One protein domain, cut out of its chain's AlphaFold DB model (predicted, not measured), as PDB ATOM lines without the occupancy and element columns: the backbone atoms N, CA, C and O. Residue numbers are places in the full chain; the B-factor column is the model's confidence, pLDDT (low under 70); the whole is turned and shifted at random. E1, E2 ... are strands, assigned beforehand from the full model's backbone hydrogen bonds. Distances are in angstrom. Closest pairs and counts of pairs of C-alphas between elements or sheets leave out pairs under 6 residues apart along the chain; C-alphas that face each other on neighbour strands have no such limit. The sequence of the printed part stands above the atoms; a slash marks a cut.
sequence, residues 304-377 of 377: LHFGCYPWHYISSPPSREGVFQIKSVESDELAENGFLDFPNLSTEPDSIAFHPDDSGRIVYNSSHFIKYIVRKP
ATOM      1  N   LEU A 304     147.344 103.142 178.244       88.50
ATOM      2  CA  LEU A 304     146.151 102.382 178.579       88.50
ATOM      3  C   LEU A 304     145.922 101.277 177.541       88.50
ATOM      4  O   LEU A 304     145.799 101.555 176.350       88.50
ATOM      5  N   HIS A 305     145.817 100.031 177.998       89.44
ATOM      6  CA  HIS A 305     145.499  98.875 177.153       89.44
ATOM      7  C   HIS A 305     144.329  98.091 177.739       89.44
ATOM      8  O   HIS A 305     144.290  97.909 178.949       89.44
ATOM      9  N   PHE A 306     143.429  97.569 176.904       89.69
ATOM     10  CA  PHE A 306     142.314  96.705 177.317       89.69
ATOM     11  C   PHE A 306     142.466  95.296 176.752       89.69
ATOM     12  O   PHE A 306     143.042  95.108 175.680       89.69
ATOM     13  N   GLY A 307     141.948  94.302 177.468       88.25
ATOM     14  CA  GLY A 307     141.967  92.911 177.026       88.25
ATOM     15  C   GLY A 307     141.453  91.938 178.082       88.25
ATOM     16  O   GLY A 307     141.002  92.344 179.155       88.25
ATOM     17  N   CYS A 308     141.581  90.644 177.774       83.06
ATOM     18  CA  CYS A 308     141.113  89.511 178.584       83.06
ATOM     19  C   CYS A 308     139.586  89.390 178.717       83.06
ATOM     20  O   CYS A 308     138.825  90.312 178.443       83.06
ATOM     21  N   TYR A 309     139.155  88.228 179.212       80.62
ATOM     22  CA  TYR A 309     137.812  88.020 179.740       80.62
ATOM     23  C   TYR A 309     137.893  87.394 181.145       80.62
ATOM     24  O   TYR A 309     138.570  86.372 181.297       80.62
ATOM     25  N   PRO A 310     137.221  87.952 182.171       87.12
ATOM     26  CA  PRO A 310     136.545  89.258 182.196       87.12
ATOM     27  C   PRO A 310     137.477  90.429 181.834       87.12
ATOM     28  O   PRO A 310     138.697  90.301 181.982       87.12
ATOM     29  N   TRP A 311     136.918  91.548 181.358       90.19
ATOM     30  CA  TRP A 311     137.685  92.691 180.842       90.19
ATOM     31  C   TRP A 311     138.582  93.323 181.904       90.19
ATOM     32  O   TRP A 311     138.138  93.653 183.004       90.19
ATOM     33  N   HIS A 312     139.853  93.492 181.559       92.56
ATOM     34  CA  HIS A 312     140.856  94.166 182.373       92.56
ATOM     35  C   HIS A 312     141.547  95.248 181.560       92.56
ATOM     36  O   HIS A 312     141.562  95.208 180.326       92.56
ATOM     37  N   TYR A 313     142.167  96.184 182.267       93.62
ATOM     38  CA  TYR A 313     143.010  97.187 181.655       93.62
ATOM     39  C   TYR A 313     144.393  97.231 182.301       93.62
ATOM     40  O   TYR A 313     144.553  96.933 183.486       93.62
ATOM     41  N   ILE A 314     145.395  97.592 181.504       93.38
ATOM     42  CA  ILE A 314     146.763  97.852 181.945       93.38
ATOM     43  C   ILE A 314     146.990  99.353 181.907       93.38
ATOM     44  O   ILE A 314     146.644 100.006 180.926       93.38
ATOM     45  N   SER A 315     147.578  99.891 182.967       93.38
ATOM     46  CA  SER A 315     148.025 101.281 183.021       93.38
ATOM     47  C   SER A 315     149.298 101.399 183.849       93.38
ATOM     48  O   SER A 315     149.596 100.516 184.656       93.38
ATOM     49  N   SER A 316     150.026 102.502 183.696       90.69
ATOM     50  CA  SER A 316     151.097 102.869 184.627       90.69
ATOM     51  C   SER A 316     150.586 103.875 185.651       90.69
ATOM     52  O   SER A 316     150.007 104.879 185.239       90.69
ATOM     53  N   PRO A 317     150.767 103.667 186.969       88.62
ATOM     54  CA  PRO A 317     150.346 104.647 187.963       88.62
ATOM     55  C   PRO A 317     151.037 106.007 187.755       88.62
ATOM     56  O   PRO A 317     152.192 106.044 187.321       88.62
ATOM     57  N   PRO A 318     150.385 107.133 188.101       86.44
ATOM     58  CA  PRO A 318     151.003 108.453 188.019       86.44
ATOM     59  C   PRO A 318     152.344 108.510 188.761       86.44
ATOM     60  O   PRO A 318     152.460 108.012 189.882       86.44
ATOM     61  N   SER A 319     153.344 109.143 188.143       83.06
ATOM     62  CA  SER A 319     154.704 109.297 188.688       83.06
ATOM     63  C   SER A 319     155.456 107.978 188.955       83.06
ATOM     64  O   SER A 319     156.452 107.982 189.678       83.06
ATOM     65  N   ARG A 320     154.997 106.850 188.393       83.56
ATOM     66  CA  ARG A 320     155.670 105.540 188.443       83.56
ATOM     67  C   ARG A 320     155.818 104.953 187.038       83.56
ATOM     68  O   ARG A 320     155.209 103.940 186.702       83.56
ATOM     69  N   GLU A 321     156.601 105.634 186.209       78.50
ATOM     70  CA  GLU A 321     156.955 105.168 184.864       78.50
ATOM     71  C   GLU A 321     157.652 103.799 184.938       78.50
ATOM     72  O   GLU A 321     158.439 103.542 185.848       78.50
ATOM     73  N   GLY A 322     157.312 102.890 184.020       80.12
ATOM     74  CA  GLY A 322     157.827 101.513 184.012       80.12
ATOM     75  C   GLY A 322     157.187 100.560 185.032       80.12
ATOM     76  O   GLY A 322     157.456  99.362 184.985       80.12
ATOM     77  N   VAL A 323     156.310 101.051 185.916       88.44
ATOM     78  CA  VAL A 323     155.468 100.208 186.778       88.44
ATOM     79  C   VAL A 323     154.113 100.025 186.115       88.44
ATOM     80  O   VAL A 323     153.517 100.989 185.630       88.44
ATOM     81  N   PHE A 324     153.590  98.803 186.127       91.94
ATOM     82  CA  PHE A 324     152.321  98.466 185.494       91.94
ATOM     83  C   PHE A 324     151.336  97.900 186.507       91.94
ATOM     84  O   PHE A 324     151.687  97.103 187.376       91.94
ATOM     85  N   GLN A 325     150.080  98.302 186.375       93.00
ATOM     86  CA  GLN A 325     148.961  97.764 187.135       93.00
ATOM     87  C   GLN A 325     147.914  97.212 186.173       93.00
ATOM     88  O   GLN A 325     147.524  97.878 185.213       93.00
ATOM     89  N   ILE A 326     147.465  95.992 186.448       93.62
ATOM     90  CA  ILE A 326     146.389  95.304 185.746       93.62
ATOM     91  C   ILE A 326     145.180  95.293 186.668       93.62
ATOM     92  O   ILE A 326     145.236  94.724 187.761       93.62
ATOM     93  N   LYS A 327     144.095  95.917 186.229       93.81
ATOM     94  CA  LYS A 327     142.890  96.113 187.033       93.81
ATOM     95  C   LYS A 327     141.641  95.667 186.288       93.81
ATOM     96  O   LYS A 327     141.613  95.684 185.057       93.81
ATOM     97  N   SER A 328     140.629  95.250 187.038       93.25
ATOM     98  CA  SER A 328     139.299  94.943 186.513       93.25
ATOM     99  C   SER A 328     138.642  96.213 185.978       93.25
ATOM    100  O   SER A 328     138.670  97.248 186.641       93.25
ATOM    101  N   VAL A 329     138.030  96.141 184.794       93.31
ATOM    102  CA  VAL A 329     137.248  97.269 184.255       93.31
ATOM    103  C   VAL A 329     135.974  97.498 185.071       93.31
ATOM    104  O   VAL A 329     135.549  98.637 185.226       93.31
ATOM    105  N   GLU A 330     135.372  96.431 185.602       92.44
ATOM    106  CA  GLU A 330     134.099  96.495 186.329       92.44
ATOM    107  C   GLU A 330     134.259  97.066 187.744       92.44
ATOM    108  O   GLU A 330     133.457  97.898 188.163       92.44
ATOM    109  N   SER A 331     135.286  96.625 188.477       92.88
ATOM    110  CA  SER A 331     135.455  96.957 189.898       92.88
ATOM    111  C   SER A 331     136.600  97.928 190.199       92.88
ATOM    112  O   SER A 331     136.720  98.364 191.338       92.88
ATOM    113  N   ASP A 332     137.455  98.260 189.222       92.69
ATOM    114  CA  ASP A 332     138.721  99.001 189.418       92.69
ATOM    115  C   ASP A 332     139.706  98.327 190.410       92.69
ATOM    116  O   ASP A 332     140.723  98.894 190.831       92.69
ATOM    117  N   GLU A 333     139.445  97.070 190.774       94.06
ATOM    118  CA  GLU A 333     140.293  96.307 191.684       94.06
ATOM    119  C   GLU A 333     141.504  95.725 190.954       94.06
ATOM    120  O   GLU A 333     141.431  95.308 189.795       94.06
ATOM    121  N   LEU A 334     142.641  95.687 191.651       93.19
ATOM    122  CA  LEU A 334     143.866  95.084 191.141       93.19
ATOM    123  C   LEU A 334     143.670  93.572 190.971       93.19
ATOM    124  O   LEU A 334     143.265  92.885 191.909       93.19
ATOM    125  N   ALA A 335     144.011  93.049 189.794       90.31
ATOM    126  CA  ALA A 335     144.009  91.612 189.557       90.31
ATOM    127  C   ALA A 335     145.035  90.895 190.454       90.31
ATOM    128  O   ALA A 335     146.027  91.488 190.890       90.31
ATOM    129  N   GLU A 336     144.848  89.592 190.682       85.62
ATOM    130  CA  GLU A 336     145.834  88.780 191.400       85.62
ATOM    131  C   GLU A 336     147.195  88.848 190.683       85.62
ATOM    132  O   GLU A 336     147.306  88.539 189.495       85.62
ATOM    133  N   ASN A 337     148.244  89.269 191.399       84.69
ATOM    134  CA  ASN A 337     149.576  89.547 190.834       84.69
ATOM    135  C   ASN A 337     149.570  90.600 189.704       84.69
ATOM    136  O   ASN A 337     150.461  90.618 188.855       84.69
ATOM    137  N   GLY A 338     148.567  91.479 189.695       87.81
ATOM    138  CA  GLY A 338     148.381  92.525 188.695       87.81
ATOM    139  C   GLY A 338     149.302  93.731 188.867       87.81
ATOM    140  O   GLY A 338     149.276  94.616 188.025       87.81
ATOM    141  N   PHE A 339     150.108  93.794 189.928       91.44
ATOM    142  CA  PHE A 339     151.119  94.835 190.109       91.44
ATOM    143  C   PHE A 339     152.478  94.319 189.640       91.44
ATOM    144  O   PHE A 339     153.015  93.361 190.199       91.44
ATOM    145  N   LEU A 340     153.020  94.951 188.607       89.75
ATOM    146  CA  LEU A 340     154.266  94.565 187.965       89.75
ATOM    147  C   LEU A 340     155.259  95.718 188.072       89.75
ATOM    148  O   LEU A 340     155.119  96.743 187.411       89.75
ATOM    149  N   ASP A 341     156.261  95.510 188.913       89.25
ATOM    150  CA  ASP A 341     157.378  96.417 189.143       89.25
ATOM    151  C   ASP A 341     158.655  95.596 188.959       89.25
ATOM    152  O   ASP A 341     159.093  94.872 189.860       89.25
ATOM    153  N   PHE A 342     159.158  95.578 187.725       82.44
ATOM    154  CA  PHE A 342     160.398  94.888 187.401       82.44
ATOM    155  C   PHE A 342     161.539  95.907 187.335       82.44
ATOM    156  O   PHE A 342     161.355  96.993 186.788       82.44
ATOM    157  N   PRO A 343     162.738  95.564 187.837       78.50
ATOM    158  CA  PRO A 343     163.897  96.434 187.698       78.50
ATOM    159  C   PRO A 343     164.222  96.657 186.219       78.50
ATOM    160  O   PRO A 343     164.555  95.701 185.514       78.50
ATOM    161  N   ASN A 344     164.174  97.909 185.769       73.06
ATOM    162  CA  ASN A 344     164.618  98.295 184.436       73.06
ATOM    163  C   ASN A 344     166.012  98.939 184.525       73.06
ATOM    164  O   ASN A 344     166.202  99.954 185.194       73.06
ATOM    165  N   LEU A 345     166.998  98.316 183.877       71.12
ATOM    166  CA  LEU A 345     168.378  98.815 183.776       71.12
ATOM    167  C   LEU A 345     168.646  99.522 182.434       71.12
ATOM    168  O   LEU A 345     169.774  99.937 182.170       71.12
ATOM    169  N   SER A 346     167.633  99.615 181.574       72.31
ATOM    170  CA  SER A 346     167.690 100.218 180.246       72.31
ATOM    171  C   SER A 346     167.294 101.691 180.282       72.31
ATOM    172  O   SER A 346     166.557 102.142 181.154       72.31
ATOM    173  N   THR A 347     167.748 102.440 179.277       74.06
ATOM    174  CA  THR A 347     167.231 103.783 178.983       74.06
ATOM    175  C   THR A 347     165.862 103.745 178.306       74.06
ATOM    176  O   THR A 347     165.158 104.749 178.314       74.06
ATOM    177  N   GLU A 348     165.502 102.618 177.686       73.12
ATOM    178  CA  GLU A 348     164.191 102.429 177.061       73.12
ATOM    179  C   GLU A 348     163.180 101.874 178.075       73.12
ATOM    180  O   GLU A 348     163.521 100.955 178.830       73.12
ATOM    181  N   PRO A 349     161.943 102.404 178.105       74.44
ATOM    182  CA  PRO A 349     160.905 101.877 178.974       74.44
ATOM    183  C   PRO A 349     160.494 100.477 178.518       74.44
ATOM    184  O   PRO A 349     160.374 100.194 177.322       74.44
ATOM    185  N   ASP A 350     160.250  99.602 179.487       85.75
ATOM    186  CA  ASP A 350     159.654  98.302 179.211       85.75
ATOM    187  C   ASP A 350     158.225  98.502 178.668       85.75
ATOM    188  O   ASP A 350     157.550  99.485 178.980       85.75
ATOM    189  N   SER A 351     157.751  97.574 177.838       87.19
ATOM    190  CA  SER A 351     156.396  97.618 177.279       87.19
ATOM    191  C   SER A 351     155.589  96.400 177.694       87.19
ATOM    192  O   SER A 351     156.114  95.302 177.893       87.19
ATOM    193  N   ILE A 352     154.282  96.597 177.825       90.12
ATOM    194  CA  ILE A 352     153.364  95.566 178.277       90.12
ATOM    195  C   ILE A 352     152.080  95.607 177.458       90.12
ATOM    196  O   ILE A 352     151.549  96.673 177.165       90.12
ATOM    197  N   ALA A 353     151.570  94.438 177.094       90.56
ATOM    198  CA  ALA A 353     150.306  94.325 176.383       90.56
ATOM    199  C   ALA A 353     149.613  93.005 176.709       90.56
ATOM    200  O   ALA A 353     150.252  92.008 177.062       90.56
ATOM    201  N   PHE A 354     148.295  92.972 176.539       89.69
ATOM    202  CA  PHE A 354     147.586  91.703 176.470       89.69
ATOM    203  C   PHE A 354     147.989  90.957 175.199       89.69
ATOM    204  O   PHE A 354     148.151  91.543 174.129       89.69
ATOM    205  N   HIS A 355     148.173  89.646 175.316       87.25
ATOM    206  CA  HIS A 355     148.442  88.803 174.167       87.25
ATOM    207  C   HIS A 355     147.195  88.786 173.261       87.25
ATOM    208  O   HIS A 355     146.098  88.532 173.759       87.25
ATOM    209  N   PRO A 356     147.337  88.977 171.938       79.38
ATOM    210  CA  PRO A 356     146.210  89.168 171.015       79.38
ATOM    211  C   PRO A 356     145.434  87.880 170.675       79.38
ATOM    212  O   PRO A 356     144.742  87.824 169.670       79.38
ATOM    213  N   ASP A 357     145.601  86.800 171.443       77.81
ATOM    214  CA  ASP A 357     144.954  85.503 171.178       77.81
ATOM    215  C   ASP A 357     143.827  85.186 172.168       77.81
ATOM    216  O   ASP A 357     143.469  84.017 172.332       77.81
ATOM    217  N   ASP A 358     143.356  86.205 172.888       70.94
ATOM    218  CA  ASP A 358     142.310  86.133 173.912       70.94
ATOM    219  C   ASP A 358     142.590  85.146 175.055       70.94
ATOM    220  O   ASP A 358     141.723  84.860 175.879       70.94
ATOM    221  N   SER A 359     143.822  84.639 175.174       80.44
ATOM    222  CA  SER A 359     144.189  83.668 176.215       80.44
ATOM    223  C   SER A 359     144.282  84.267 177.619       80.44
ATOM    224  O   SER A 359     144.576  83.551 178.575       80.44
ATOM    225  N   GLY A 360     144.120  85.584 177.741       78.38
ATOM    226  CA  GLY A 360     144.331  86.329 178.975       78.38
ATOM    227  C   GLY A 360     145.798  86.440 179.405       78.38
ATOM    228  O   GLY A 360     146.096  86.899 180.508       78.38
ATOM    229  N   ARG A 361     146.735  85.996 178.556       87.06
ATOM    230  CA  ARG A 361     148.172  86.135 178.805       87.06
ATOM    231  C   ARG A 361     148.605  87.573 178.593       87.06
ATOM    232  O   ARG A 361     148.100  88.262 177.716       87.06
ATOM    233  N   ILE A 362     149.600  87.984 179.357       90.12
ATOM    234  CA  ILE A 362     150.225  89.295 179.238       90.12
ATOM    235  C   ILE A 362     151.641  89.096 178.713       90.12
ATOM    236  O   ILE A 362     152.354  88.189 179.154       90.12
ATOM    237  N   VAL A 363     152.028  89.922 177.749       90.62
ATOM    238  CA  VAL A 363     153.372  89.965 177.184       90.62
ATOM    239  C   VAL A 363     154.080  91.166 177.782       90.62
ATOM    240  O   VAL A 363     153.635  92.295 177.612       90.62
ATOM    241  N   TYR A 364     155.170  90.897 178.490       89.50
ATOM    242  CA  TYR A 364     156.083  91.899 179.014       89.50
ATOM    243  C   TYR A 364     157.361  91.876 178.184       89.50
ATOM    244  O   TYR A 364     158.039  90.846 178.129       89.50
ATOM    245  N   ASN A 365     157.681  92.994 177.553       87.81
ATOM    246  CA  ASN A 365     158.865  93.173 176.731       87.81
ATOM    247  C   ASN A 365     159.819  94.129 177.435       87.81
ATOM    248  O   ASN A 365     159.515  95.310 177.590       87.81
ATOM    249  N   SER A 366     160.982  93.607 177.803       84.50
ATOM    250  CA  SER A 366     162.115  94.392 178.272       84.50
ATOM    251  C   SER A 366     163.231  94.400 177.235       84.50
ATOM    252  O   SER A 366     163.251  93.568 176.324       84.50
ATOM    253  N   SER A 367     164.203  95.290 177.407       80.25
ATOM    254  CA  SER A 367     165.390  95.396 176.550       80.25
ATOM    255  C   SER A 367     166.172  94.082 176.403       80.25
ATOM    256  O   SER A 367     166.859  93.871 175.403       80.25
ATOM    257  N   HIS A 368     166.084  93.182 177.389       78.69
ATOM    258  CA  HIS A 368     166.888  91.956 177.435       78.69
ATOM    259  C   HIS A 368     166.081  90.655 177.456       78.69
ATOM    260  O   HIS A 368     166.656  89.581 177.274       78.69
ATOM    261  N   PHE A 369     164.767  90.710 177.680       81.06
ATOM    262  CA  PHE A 369     163.937  89.509 177.731       81.06
ATOM    263  C   PHE A 369     162.470  89.799 177.415       81.06
ATOM    264  O   PHE A 369     161.970  90.901 177.609       81.06
ATOM    265  N   ILE A 370     161.766  88.751 176.992       84.88
ATOM    266  CA  ILE A 370     160.312  88.745 176.830       84.88
ATOM    267  C   ILE A 370     159.736  87.733 177.814       84.88
ATOM    268  O   ILE A 370     160.155  86.570 177.831       84.88
ATOM    269  N   LYS A 371     158.769  88.153 178.629       85.88
ATOM    270  CA  LYS A 371     158.102  87.304 179.621       85.88
ATOM    271  C   LYS A 371     156.612  87.205 179.319       85.88
ATOM    272  O   LYS A 371     155.936  88.206 179.117       85.88
ATOM    273  N   TYR A 372     156.102  85.978 179.336       83.88
ATOM    274  CA  TYR A 372     154.670  85.704 179.249       83.88
ATOM    275  C   TYR A 372     154.139  85.442 180.653       83.88
ATOM    276  O   TYR A 372     154.583  84.506 181.320       83.88
ATOM    277  N   ILE A 373     153.199  86.266 181.097       83.12
ATOM    278  CA  ILE A 373     152.560  86.145 182.404       83.12
ATOM    279  C   ILE A 373     151.175  85.547 182.178       83.12
ATOM    280  O   ILE A 373     150.391  86.048 181.371       83.12
ATOM    281  N   VAL A 374     150.895  84.432 182.849       74.50
ATOM    282  CA  VAL A 374     149.576  83.794 182.822       74.50
ATOM    283  C   VAL A 374     148.802  84.311 184.020       74.50
ATOM    284  O   VAL A 374     149.219  84.089 185.158       74.50
ATOM    285  N   ARG A 375     147.681  84.982 183.766       66.56
ATOM    286  CA  ARG A 375     146.742  85.346 184.820       66.56
ATOM    287  C   ARG A 375     146.053  84.072 185.315       66.56
ATOM    288  O   ARG A 375     145.553  83.293 184.501       66.56
ATOM    289  N   LYS A 376     146.047  83.834 186.626       56.94
ATOM    290  CA  LYS A 376     145.092  82.888 187.210       56.94
ATOM    291  C   LYS A 376     143.748  83.619 187.326       56.94
ATOM    292  O   LYS A 376     143.774  84.790 187.701       56.94
ATOM    293  N   PRO A 377     142.646  83.007 186.859       51.62
ATOM    294  CA  PRO A 377     141.359  83.679 186.714       51.62
ATOM    295  C   PRO A 377     140.897  84.354 187.997       51.62
ATOM    296  O   PRO A 377     141.022  83.706 189.060       51.62
TER     297      PRO A 377
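AT A GLANCE: This is residues 304 to 377 of the 377 residues of the protein "Putative ddb1 and cul4 associated factor 17" of Ixodes ricinus (UniProt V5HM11). Two small antiparallel sheets, E1 E2 E3 E4 and E5 E6 E7, stand partly face to face as a sandwich with their strands nearly in line. E5 comes near E1 and E2 on one side, while E4 and E7 stay apart on the other, so that the two layers are open there like a V. The printed part has 74 residues with seven named strands, E1 to E7 in order along the chain, and no named helix; the orders across the sheets are E1 - E2 - E3 - E4 and E5 - E6 - E7. The class is all strand, although only 36 of the 74 residues are in named elements. The whole is compact, with a radius of gyration of the C-alphas of 11.9 A and spans of 34 by 27 by 18 A.

IN THESE COORDINATES: E1, residues 304 to 307, begins at C-alpha 304 (146.151, 102.382, 178.579) and is 10.5 A long. E2 is residues 312 to 315, and E3, residues 323 to 328, is 17.0 A long. E4, residues 334 to 341, measures 13.7 A from first to last C-alpha and bends by 82 degrees at residue 337; it ends at C-alpha 341 (157.378, 96.417, 189.143). E5 is residues 351 to 354, 10.6 A. E6, residues 361 to 365, is 13.0 A long, and E7, residues 370 to 374, is 13.3 A long, ending at C-alpha 374 (149.576, 83.794, 182.822).

HOW THE PARTS SIT: E1 to E4 form a meander, each strand the antiparallel neighbour of the one before. In the hairpin E1 and E2, N 305 and O 314 are 3.0 A apart, within hydrogen-bond range. In the hairpin E2 and E3, N 325 and O 315 are 2.8 A apart; in the hairpin E3 and E4, N 326 and O 338 are 2.8 A apart. This sheet is twisted. E5 to E7 form a second meander, with N 363 and O 353 at 2.8 A and N 371 and O 364 at 2.8 A. In the sandwich, two sheets face to face, the facing parts are 9.3 A centre to centre and the best planes 28 degrees apart. The closest C-alphas of E1 and E5 are those of Gly 307 and Phe 354, 5.8 A; those of E2 and E5 are Ile 314 and Ala 353, 7.5 A. E4 and E7 are apart.

THE WHOLE: The C-alphas farthest apart, those of Glu 330 and Thr 347, are 34.7 A from each other. The printed part has no cut, and no link is long; the chain changes sheet at the short link E4 to E5. Mean pLDDT of the printed part is 84.7, with residues 375 to 377, at the chain's end, under 70.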